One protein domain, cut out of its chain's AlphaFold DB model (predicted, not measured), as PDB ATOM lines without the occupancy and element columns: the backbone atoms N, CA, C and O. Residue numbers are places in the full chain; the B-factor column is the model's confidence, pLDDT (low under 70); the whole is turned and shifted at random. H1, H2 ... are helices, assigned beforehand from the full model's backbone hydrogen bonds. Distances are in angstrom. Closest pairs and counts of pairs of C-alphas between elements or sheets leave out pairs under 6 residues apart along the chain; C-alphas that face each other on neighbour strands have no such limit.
ATOM      1  N   GLU A  54      10.017  47.232 -19.197       85.12
ATOM      2  CA  GLU A  54       8.609  47.166 -18.793       85.12
ATOM      3  C   GLU A  54       7.973  45.818 -19.164       85.12
ATOM      4  O   GLU A  54       7.305  45.203 -18.332       85.12
ATOM      5  N   ALA A  55       8.215  45.318 -20.380       81.88
ATOM      6  CA  ALA A  55       7.690  44.032 -20.828       81.88
ATOM      7  C   ALA A  55       8.278  42.851 -20.035       81.88
ATOM      8  O   ALA A  55       7.565  41.887 -19.756       81.88
ATOM      9  N   VAL A  56       9.554  42.924 -19.641       87.56
ATOM     10  CA  VAL A  56      10.199  41.909 -18.785       87.56
ATOM     11  C   VAL A  56       9.553  41.878 -17.402       87.56
ATOM     12  O   VAL A  56       9.215  40.804 -16.901       87.56
ATOM     13  N   ILE A  57       9.329  43.052 -16.811       88.88
ATOM     14  CA  ILE A  57       8.708  43.189 -15.491       88.88
ATOM     15  C   ILE A  57       7.258  42.694 -15.531       88.88
ATOM     16  O   ILE A  57       6.873  41.862 -14.716       88.88
ATOM     17  N   LEU A  58       6.476  43.117 -16.527       87.31
ATOM     18  CA  LEU A  58       5.071  42.731 -16.695       87.31
ATOM     19  C   LEU A  58       4.844  41.217 -16.765       87.31
ATOM     20  O   LEU A  58       3.836  40.744 -16.253       87.31
ATOM     21  N   LYS A  59       5.773  40.452 -17.356       86.19
ATOM     22  CA  LYS A  59       5.684  38.979 -17.438       86.19
ATOM     23  C   LYS A  59       5.697  38.278 -16.078       86.19
ATOM     24  O   LYS A  59       5.377  37.100 -16.017       86.19
ATOM     25  N   HIS A  60       6.108  38.975 -15.023       87.94
ATOM     26  CA  HIS A  60       6.258  38.418 -13.682       87.94
ATOM     27  C   HIS A  60       5.241  38.985 -12.683       87.94
ATOM     28  O   HIS A  60       5.241  38.592 -11.514       87.94
ATOM     29  N   LEU A  61       4.405  39.929 -13.117       87.31
ATOM     30  CA  LEU A  61       3.427  40.606 -12.277       87.31
ATOM     31  C   LEU A  61       2.014  40.131 -12.592       87.31
ATOM     32  O   LEU A  61       1.699  39.720 -13.707       87.31
ATOM     33  N   LYS A  62       1.128  40.246 -11.605       85.94
ATOM     34  CA  LYS A  62      -0.299  39.996 -11.781       85.94
ATOM     35  C   LYS A  62      -0.881  40.968 -12.804       85.94
ATOM     36  O   LYS A  62      -0.498  42.139 -12.860       85.94
ATOM     37  N   GLN A  63      -1.869  40.497 -13.559       76.12
ATOM     38  CA  GLN A  63      -2.530  41.274 -14.611       76.12
ATOM     39  C   GLN A  63      -3.238  42.543 -14.107       76.12
ATOM     40  O   GLN A  63      -3.448  43.466 -14.890       76.12
ATOM     41  N   ASP A  64      -3.613  42.591 -12.827       77.88
ATOM     42  CA  ASP A  64      -4.275  43.721 -12.166       77.88
ATOM     43  C   ASP A  64      -3.292  44.724 -11.538       77.88
ATOM     44  O   ASP A  64      -3.713  45.688 -10.895       77.88
ATOM     45  N   THR A  65      -1.983  44.532 -11.732       78.25
ATOM     46  CA  THR A  65      -0.971  45.460 -11.222       78.25
ATOM     47  C   THR A  65      -1.119  46.831 -11.878       78.25
ATOM     48  O   THR A  65      -1.165  46.953 -13.103       78.25
ATOM     49  N   SER A  66      -1.173  47.879 -11.054       81.88
ATOM     50  CA  SER A  66      -1.357  49.250 -11.532       81.88
ATOM     51  C   SER A  66      -0.192  49.692 -12.443       81.88
ATOM     52  O   SER A  66       0.978  49.453 -12.115       81.88
ATOM     53  N   PRO A  67      -0.479  50.375 -13.571       77.56
ATOM     54  CA  PRO A  67       0.546  50.922 -14.464       77.56
ATOM     55  C   PRO A  67       1.537  51.860 -13.766       77.56
ATOM     56  O   PRO A  67       2.700  51.935 -14.159       77.56
ATOM     57  N   GLU A  68       1.099  52.576 -12.732       82.44
ATOM     58  CA  GLU A  68       1.935  53.468 -11.929       82.44
ATOM     59  C   GLU A  68       3.032  52.695 -11.189       82.44
ATOM     60  O   GLU A  68       4.188  53.119 -11.205       82.44
ATOM     61  N   VAL A  69       2.702  51.529 -10.619       83.88
ATOM     62  CA  VAL A  69       3.662  50.650  -9.925       83.88
ATOM     63  C   VAL A  69       4.729  50.146 -10.896       83.88
ATOM     64  O   VAL A  69       5.922  50.156 -10.589       83.88
ATOM     65  N   ILE A  70       4.314  49.755 -12.100       85.75
ATOM     66  CA  ILE A  70       5.219  49.266 -13.144       85.75
ATOM     67  C   ILE A  70       6.168  50.383 -13.592       85.75
ATOM     68  O   ILE A  70       7.382  50.188 -13.604       85.75
ATOM     69  N   LYS A  71       5.637  51.576 -13.889       85.56
ATOM     70  CA  LYS A  71       6.444  52.740 -14.287       85.56
ATOM     71  C   LYS A  71       7.424  53.164 -13.201       85.56
ATOM     72  O   LYS A  71       8.569  53.490 -13.509       85.56
ATOM     73  N   GLN A  72       6.992  53.160 -11.941       87.94
ATOM     74  CA  GLN A  72       7.869  53.449 -10.811       87.94
ATOM     75  C   GLN A  72       8.991  52.414 -10.722       87.94
ATOM     76  O   GLN A  72      10.150  52.793 -10.585       87.94
ATOM     77  N   THR A  73       8.665  51.130 -10.867       89.62
ATOM     78  CA  THR A  73       9.658  50.051 -10.834       89.62
ATOM     79  C   THR A  73      10.691  50.213 -11.939       89.62
ATOM     80  O   THR A  73      11.881  50.236 -11.649       89.62
ATOM     81  N   VAL A  74      10.253  50.388 -13.189       89.94
ATOM     82  CA  VAL A  74      11.149  50.617 -14.334       89.94
ATOM     83  C   VAL A  74      12.080  51.794 -14.048       89.94
ATOM     84  O   VAL A  74      13.295  51.648 -14.126       89.94
ATOM     85  N   LYS A  75      11.522  52.933 -13.623       90.12
ATOM     86  CA  LYS A  75      12.289  54.151 -13.348       90.12
ATOM     87  C   LYS A  75      13.329  53.964 -12.243       90.12
ATOM     88  O   LYS A  75      14.432  54.486 -12.355       90.12
ATOM     89  N   GLU A  76      12.982  53.277 -11.160       91.06
ATOM     90  CA  GLU A  76      13.909  53.040 -10.051       91.06
ATOM     91  C   GLU A  76      15.008  52.036 -10.417       91.06
ATOM     92  O   GLU A  76      16.152  52.226 -10.018       91.06
ATOM     93  N   ILE A  77      14.695  51.025 -11.230       92.06
ATOM     94  CA  ILE A  77      15.683  50.072 -11.750       92.06
ATOM     95  C   ILE A  77      16.633  50.735 -12.756       92.06
ATOM     96  O   ILE A  77      17.836  50.495 -12.719       92.06
ATOM     97  N   GLU A  78      16.130  51.598 -13.638       89.25
ATOM     98  CA  GLU A  78      16.961  52.308 -14.619       89.25
ATOM     99  C   GLU A  78      17.956  53.279 -13.977       89.25
ATOM    100  O   GLU A  78      19.039  53.491 -14.525       89.25
ATOM    101  N   LYS A  79      17.605  53.841 -12.814       91.44
ATOM    102  CA  LYS A  79      18.465  54.733 -12.023       91.44
ATOM    103  C   LYS A  79      19.587  54.016 -11.275       91.44
ATOM    104  O   LYS A  79      20.456  54.700 -10.738       91.44
ATOM    105  N   LEU A  80      19.557  52.688 -11.179       90.81
ATOM    106  CA  LEU A  80      20.614  51.946 -10.503       90.81
ATOM    107  C   LEU A  80      21.938  52.128 -11.254       90.81
ATOM    108  O   LEU A  80      22.023  51.852 -12.455       90.81
ATOM    109  N   GLU A  81      22.961  52.591 -10.534       87.44
ATOM    110  CA  GLU A  81      24.325  52.717 -11.061       87.44
ATOM    111  C   GLU A  81      24.929  51.336 -11.336       87.44
ATOM    112  O   GLU A  81      25.500  51.110 -12.401       87.44
ATOM    113  N   ASP A  82      24.736  50.401 -10.402       87.94
ATOM    114  CA  ASP A  82      25.106  49.000 -10.556       87.94
ATOM    115  C   ASP A  82      23.857  48.144 -10.802       87.94
ATOM    116  O   ASP A  82      22.928  48.105  -9.993       87.94
ATOM    117  N   LYS A  83      23.849  47.451 -11.941       89.38
ATOM    118  CA  LYS A  83      22.760  46.581 -12.400       89.38
ATOM    119  C   LYS A  83      23.061  45.109 -12.159       89.38
ATOM    120  O   LYS A  83      22.584  44.263 -12.907       89.38
ATOM    121  N   ASN A  84      23.857  44.788 -11.145       91.88
ATOM    122  CA  ASN A  84      24.005  43.419 -10.675       91.88
ATOM    123  C   ASN A  84      22.683  42.885 -10.073       91.88
ATOM    124  O   ASN A  84      21.778  43.638  -9.701       91.88
ATOM    125  N   GLN A  85      22.561  41.558 -10.004       91.12
ATOM    126  CA  GLN A  85      21.336  40.894  -9.556       91.12
ATOM    127  C   GLN A  85      20.955  41.236  -8.105       91.12
ATOM    128  O   GLN A  85      19.762  41.359  -7.816       91.12
ATOM    129  N   ASP A  86      21.932  41.404  -7.214       91.69
ATOM    130  CA  ASP A  86      21.701  41.665  -5.791       91.69
ATOM    131  C   ASP A  86      21.152  43.083  -5.574       91.69
ATOM    132  O   ASP A  86      20.117  43.250  -4.928       91.69
ATOM    133  N   THR A  87      21.743  44.093  -6.219       92.44
ATOM    134  CA  THR A  87      21.267  45.486  -6.191       92.44
ATOM    135  C   THR A  87      19.854  45.603  -6.763       92.44
ATOM    136  O   THR A  87      18.997  46.301  -6.212       92.44
ATOM    137  N   ILE A  88      19.573  44.892  -7.860       93.81
ATOM    138  CA  ILE A  88      18.227  44.833  -8.440       93.81
ATOM    139  C   ILE A  88      17.254  44.200  -7.439       93.81
ATOM    140  O   ILE A  88      16.170  44.736  -7.217       93.81
ATOM    141  N   PHE A  89      17.623  43.079  -6.817       93.81
ATOM    142  CA  PHE A  89      16.782  42.404  -5.833       93.81
ATOM    143  C   PHE A  89      16.455  43.305  -4.636       93.81
ATOM    144  O   PHE A  89      15.283  43.420  -4.265       93.81
ATOM    145  N   GLU A  90      17.460  43.973  -4.067       93.31
ATOM    146  CA  GLU A  90      17.287  44.924  -2.968       93.31
ATOM    147  C   GLU A  90      16.323  46.042  -3.363       93.31
ATOM    148  O   GLU A  90      15.336  46.287  -2.665       93.31
ATOM    149  N   LYS A  91      16.520  46.646  -4.544       93.56
ATOM    150  CA  LYS A  91      15.651  47.719  -5.035       93.56
ATOM    151  C   LYS A  91      14.206  47.256  -5.233       93.56
ATOM    152  O   LYS A  91      13.274  47.943  -4.820       93.56
ATOM    153  N   LEU A  92      13.993  46.080  -5.828       92.38
ATOM    154  CA  LEU A  92      12.651  45.511  -5.993       92.38
ATOM    155  C   LEU A  92      11.983  45.214  -4.639       92.38
ATOM    156  O   LEU A  92      10.764  45.361  -4.502       92.38
ATOM    157  N   SER A  93      12.771  44.805  -3.640       92.19
ATOM    158  CA  SER A  93      12.300  44.574  -2.274       92.19
ATOM    159  C   SER A  93      11.880  45.881  -1.593       92.19
ATOM    160  O   SER A  93      10.806  45.924  -0.995       92.19
ATOM    161  N   GLU A  94      12.664  46.954  -1.737       92.69
ATOM    162  CA  GLU A  94      12.339  48.297  -1.223       92.69
ATOM    163  C   GLU A  94      11.048  48.861  -1.824       92.69
ATOM    164  O   GLU A  94      10.227  49.439  -1.114       92.69
ATOM    165  N   ILE A  95      10.838  48.659  -3.129       90.50
ATOM    166  CA  ILE A  95       9.624  49.091  -3.844       90.50
ATOM    167  C   ILE A  95       8.388  48.299  -3.379       90.50
ATOM    168  O   ILE A  95       7.253  48.717  -3.600       90.50
ATOM    169  N   GLY A  96       8.583  47.150  -2.727       89.50
ATOM    170  CA  GLY A  96       7.489  46.295  -2.269       89.50
ATOM    171  C   GLY A  96       6.800  45.539  -3.409       89.50
ATOM    172  O   GLY A  96       5.666  45.072  -3.250       89.50
ATOM    173  N   ILE A  97       7.484  45.362  -4.549       89.94
ATOM    174  CA  ILE A  97       6.877  44.777  -5.754       89.94
ATOM    175  C   ILE A  97       6.468  43.309  -5.572       89.94
ATOM    176  O   ILE A  97       5.616  42.793  -6.291       89.94
ATOM    177  N   LYS A  98       7.018  42.642  -4.549       88.69
ATOM    178  CA  LYS A  98       6.708  41.255  -4.177       88.69
ATOM    179  C   LYS A  98       5.203  40.985  -4.049       88.69
ATOM    180  O   LYS A  98       4.753  39.888  -4.356       88.69
ATOM    181  N   THR A  99       4.423  41.969  -3.603       88.06
ATOM    182  CA  THR A  99       2.962  41.840  -3.432       88.06
ATOM    183  C   THR A  99       2.199  41.739  -4.762       88.06
ATOM    184  O   THR A  99       1.096  41.176  -4.812       88.06
ATOM    185  N   TYR A 100       2.821  42.214  -5.841       88.44
ATOM    186  CA  TYR A 100       2.294  42.245  -7.201       88.44
ATOM    187  C   TYR A 100       2.822  41.105  -8.077       88.44
ATOM    188  O   TYR A 100       2.376  40.979  -9.211       88.44
ATOM    189  N   LEU A 101       3.733  40.263  -7.576       88.88
ATOM    190  CA  LEU A 101       4.222  39.098  -8.319       88.88
ATOM    191  C   LEU A 101       3.097  38.094  -8.581       88.88
ATOM    192  O   LEU A 101       2.234  37.866  -7.724       88.88
ATOM    193  N   GLU A 102       3.121  37.476  -9.758       86.50
ATOM    194  CA  GLU A 102       2.222  36.369 -10.076       86.50
ATOM    195  C   GLU A 102       2.488  35.168  -9.147       86.50
ATOM    196  O   GLU A 102       3.591  34.973  -8.627       86.50
ATOM    197  N   GLY A 103       1.451  34.372  -8.876       82.38
ATOM    198  CA  GLY A 103       1.537  33.260  -7.931       82.38
ATOM    199  C   GLY A 103       2.633  32.262  -8.313       82.38
ATOM    200  O   GLY A 103       2.649  31.752  -9.427       82.38
ATOM    201  N   GLY A 104       3.539  31.966  -7.377       79.44
ATOM    202  CA  GLY A 104       4.656  31.040  -7.598       79.44
ATOM    203  C   GLY A 104       5.922  31.681  -8.176       79.44
ATOM    204  O   GLY A 104       6.955  31.016  -8.224       79.44
ATOM    205  N   ILE A 105       5.886  32.965  -8.543       87.31
ATOM    206  CA  ILE A 105       7.079  33.712  -8.949       87.31
ATOM    207  C   ILE A 105       7.779  34.266  -7.707       87.31
ATOM    208  O   ILE A 105       7.174  34.946  -6.876       87.31
ATOM    209  N   LEU A 106       9.078  33.987  -7.577       90.25
ATOM    210  CA  LEU A 106       9.900  34.577  -6.525       90.25
ATOM    211  C   LEU A 106      10.474  35.916  -6.988       90.25
ATOM    212  O   LEU A 106      10.760  36.131  -8.165       90.25
ATOM    213  N   LEU A 107      10.717  36.807  -6.029       90.50
ATOM    214  CA  LEU A 107      11.357  38.098  -6.288       90.50
ATOM    215  C   LEU A 107      12.749  37.934  -6.924       90.50
ATOM    216  O   LEU A 107      13.149  38.740  -7.756       90.50
ATOM    217  N   THR A 108      13.449  36.847  -6.591       91.06
ATOM    218  CA  THR A 108      14.731  36.467  -7.198       91.06
ATOM    219  C   THR A 108      14.606  36.131  -8.684       91.06
ATOM    220  O   THR A 108      15.504  36.477  -9.443       91.06
ATOM    221  N   ASN A 109      13.499  35.519  -9.128       91.38
ATOM    222  CA  ASN A 109      13.251  35.262 -10.551       91.38
ATOM    223  C   ASN A 109      13.095  36.572 -11.328       91.38
ATOM    224  O   ASN A 109      13.695  36.723 -12.387       91.38
ATOM    225  N   LEU A 110      12.337  37.528 -10.779       91.75
ATOM    226  CA  LEU A 110      12.191  38.850 -11.387       91.75
ATOM    227  C   LEU A 110      13.532  39.597 -11.421       91.75
ATOM    228  O   LEU A 110      13.904  40.134 -12.461       91.75
ATOM    229  N   ALA A 111      14.284  39.590 -10.316       92.88
ATOM    230  CA  ALA A 111      15.599  40.225 -10.257       92.88
ATOM    231  C   ALA A 111      16.565  39.640 -11.298       92.88
ATOM    232  O   ALA A 111      17.242  40.383 -12.003       92.88
ATOM    233  N   PHE A 112      16.572  38.314 -11.447       92.38
ATOM    234  CA  PHE A 112      17.368  37.627 -12.457       92.38
ATOM    235  C   PHE A 112      16.938  37.985 -13.887       92.38
ATOM    236  O   PHE A 112      17.789  38.287 -14.718       92.38
ATOM    237  N   ALA A 113      15.635  38.018 -14.179       90.00
ATOM    238  CA  ALA A 113      15.131  38.381 -15.505       90.00
ATOM    239  C   ALA A 113      15.511  39.820 -15.905       90.00
ATOM    240  O   ALA A 113      15.874  40.077 -17.051       90.00
ATOM    241  N   ILE A 114      15.465  40.755 -14.952       91.75
ATOM    242  CA  ILE A 114      15.909  42.141 -15.156       91.75
ATOM    243  C   ILE A 114      17.428  42.205 -15.326       91.75
ATOM    244  O   ILE A 114      17.910  42.885 -16.227       91.75
ATOM    245  N   TYR A 115      18.188  41.486 -14.498       92.06
ATOM    246  CA  TYR A 115      19.642  41.402 -14.622       92.06
ATOM    247  C   TYR A 115      20.056  40.922 -16.018       92.06
ATOM    248  O   TYR A 115      20.885  41.562 -16.664       92.06
ATOM    249  N   GLN A 116      19.421  39.851 -16.510       90.38
ATOM    250  CA  GLN A 116      19.640  39.319 -17.855       90.38
ATOM    251  C   GLN A 116      19.316  40.336 -18.948       90.38
ATOM    252  O   GLN A 116      20.020  40.376 -19.950       90.38
ATOM    253  N   TRP A 117      18.296  41.179 -18.762       88.94
ATOM    254  CA  TRP A 117      17.971  42.241 -19.717       88.94
ATOM    255  C   TRP A 117      19.087  43.290 -19.848       88.94
ATOM    256  O   TRP A 117      19.271  43.857 -20.921       88.94
ATOM    257  N   PHE A 118      19.852  43.529 -18.780       86.56
ATOM    258  CA  PHE A 118      21.003  44.437 -18.798       86.56
ATOM    259  C   PHE A 118      22.302  43.794 -19.296       86.56
ATOM    260  O   PHE A 118      23.289  44.514 -19.462       86.56
ATOM    261  N   GLN A 119      22.329  42.477 -19.517       81.62
ATOM    262  CA  GLN A 119      23.499  41.810 -20.084       81.62
ATOM    263  C   GLN A 119      23.444  41.874 -21.626       81.62
ATOM    264  O   GLN A 119      22.394  41.571 -22.196       81.62
TER     265      GLN A 119
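AT A GLANCE: This is residues 54 to 119 of the 120 residues of an uncharacterized protein of Acinetobacter pittii (UniProt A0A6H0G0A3). Four helices make a small closed ring of contacts, H1 to H2 to H3 to H5 and back to H1, with H2 and H5 on opposite sides of the ring and H1 and H3 between them. H3 and H5 cross steeply, H2 and H3 form a loose helical hairpin, and the short H4 follows directly after H3 at one end of the ring. The printed part has 66 residues with five named helices, H1 to H5 in that order along the chain, and no named strand; the class is all helix. It is compact, with a radius of gyration of the C-alphas of 10.6 A, and its outline is rounded, spanning 30 by 23 by 20 A.

IN THESE COORDINATES: Find C-alpha 54 at (8.609, 47.166, -18.793); there H1 begins, and it covers residues 54 to 58. Read on to Pro 67, C-alpha at (0.546, 50.922, -14.464), where H2 starts, residues 67 to 78, 16.5 A from first to last C-alpha. Next comes H3, residues 85 to 95, 15.4 A long. H4 is four residues, 97 to 100. H5 takes residues 107 to 117, 15.5 A long, and ends at C-alpha 117, (17.971, 42.241, -19.717).

HOW THE PARTS SIT: Begin with H1, which touches H2 at residues 70 to 74 of H2 alone; the closest C-alphas, of Glu 54 and Val 74, are 6.2 A apart. H1 also touches H5, closest at the C-alphas of Val 56 and Ile 114, 6.8 A. Look next at H2 and H3, a helical hairpin: H2 touches H3 with its residues 73 to 77 alone, the C-alphas of Ile 77 and Ile 88 coming closest at 6.7 A. They run opposite ways at a tilt of 37 degrees, only just steep. H3 touches H5 with 14 pairs of C-alphas within 8 A, closest at Phe 89 and Ala 111, 5.1 A, with a steep tilt of 56 degrees, opposite ways. H4 is close to H5 but not clearly touching; the closest C-alphas, of Lys 98 and Leu 107, are 6.0 A apart. H1 and H3 are apart, and H2 and H5 are apart. In H1, H2, H3 and H5 every O i to N i+4 pair is within hydrogen-bond range; H4 is too short for such a pair, and its one O i to N i+3 pair is within range.

THE WHOLE: The two C-alphas farthest apart, of Glu 81 and Gly 103, are 30.1 A from each other. The printed part has no cut. The link from H3 to H4 is tight, the other three are short, and no link is long. The mean pLDDT of the printed part is 88.2, and no printed residue is under 70.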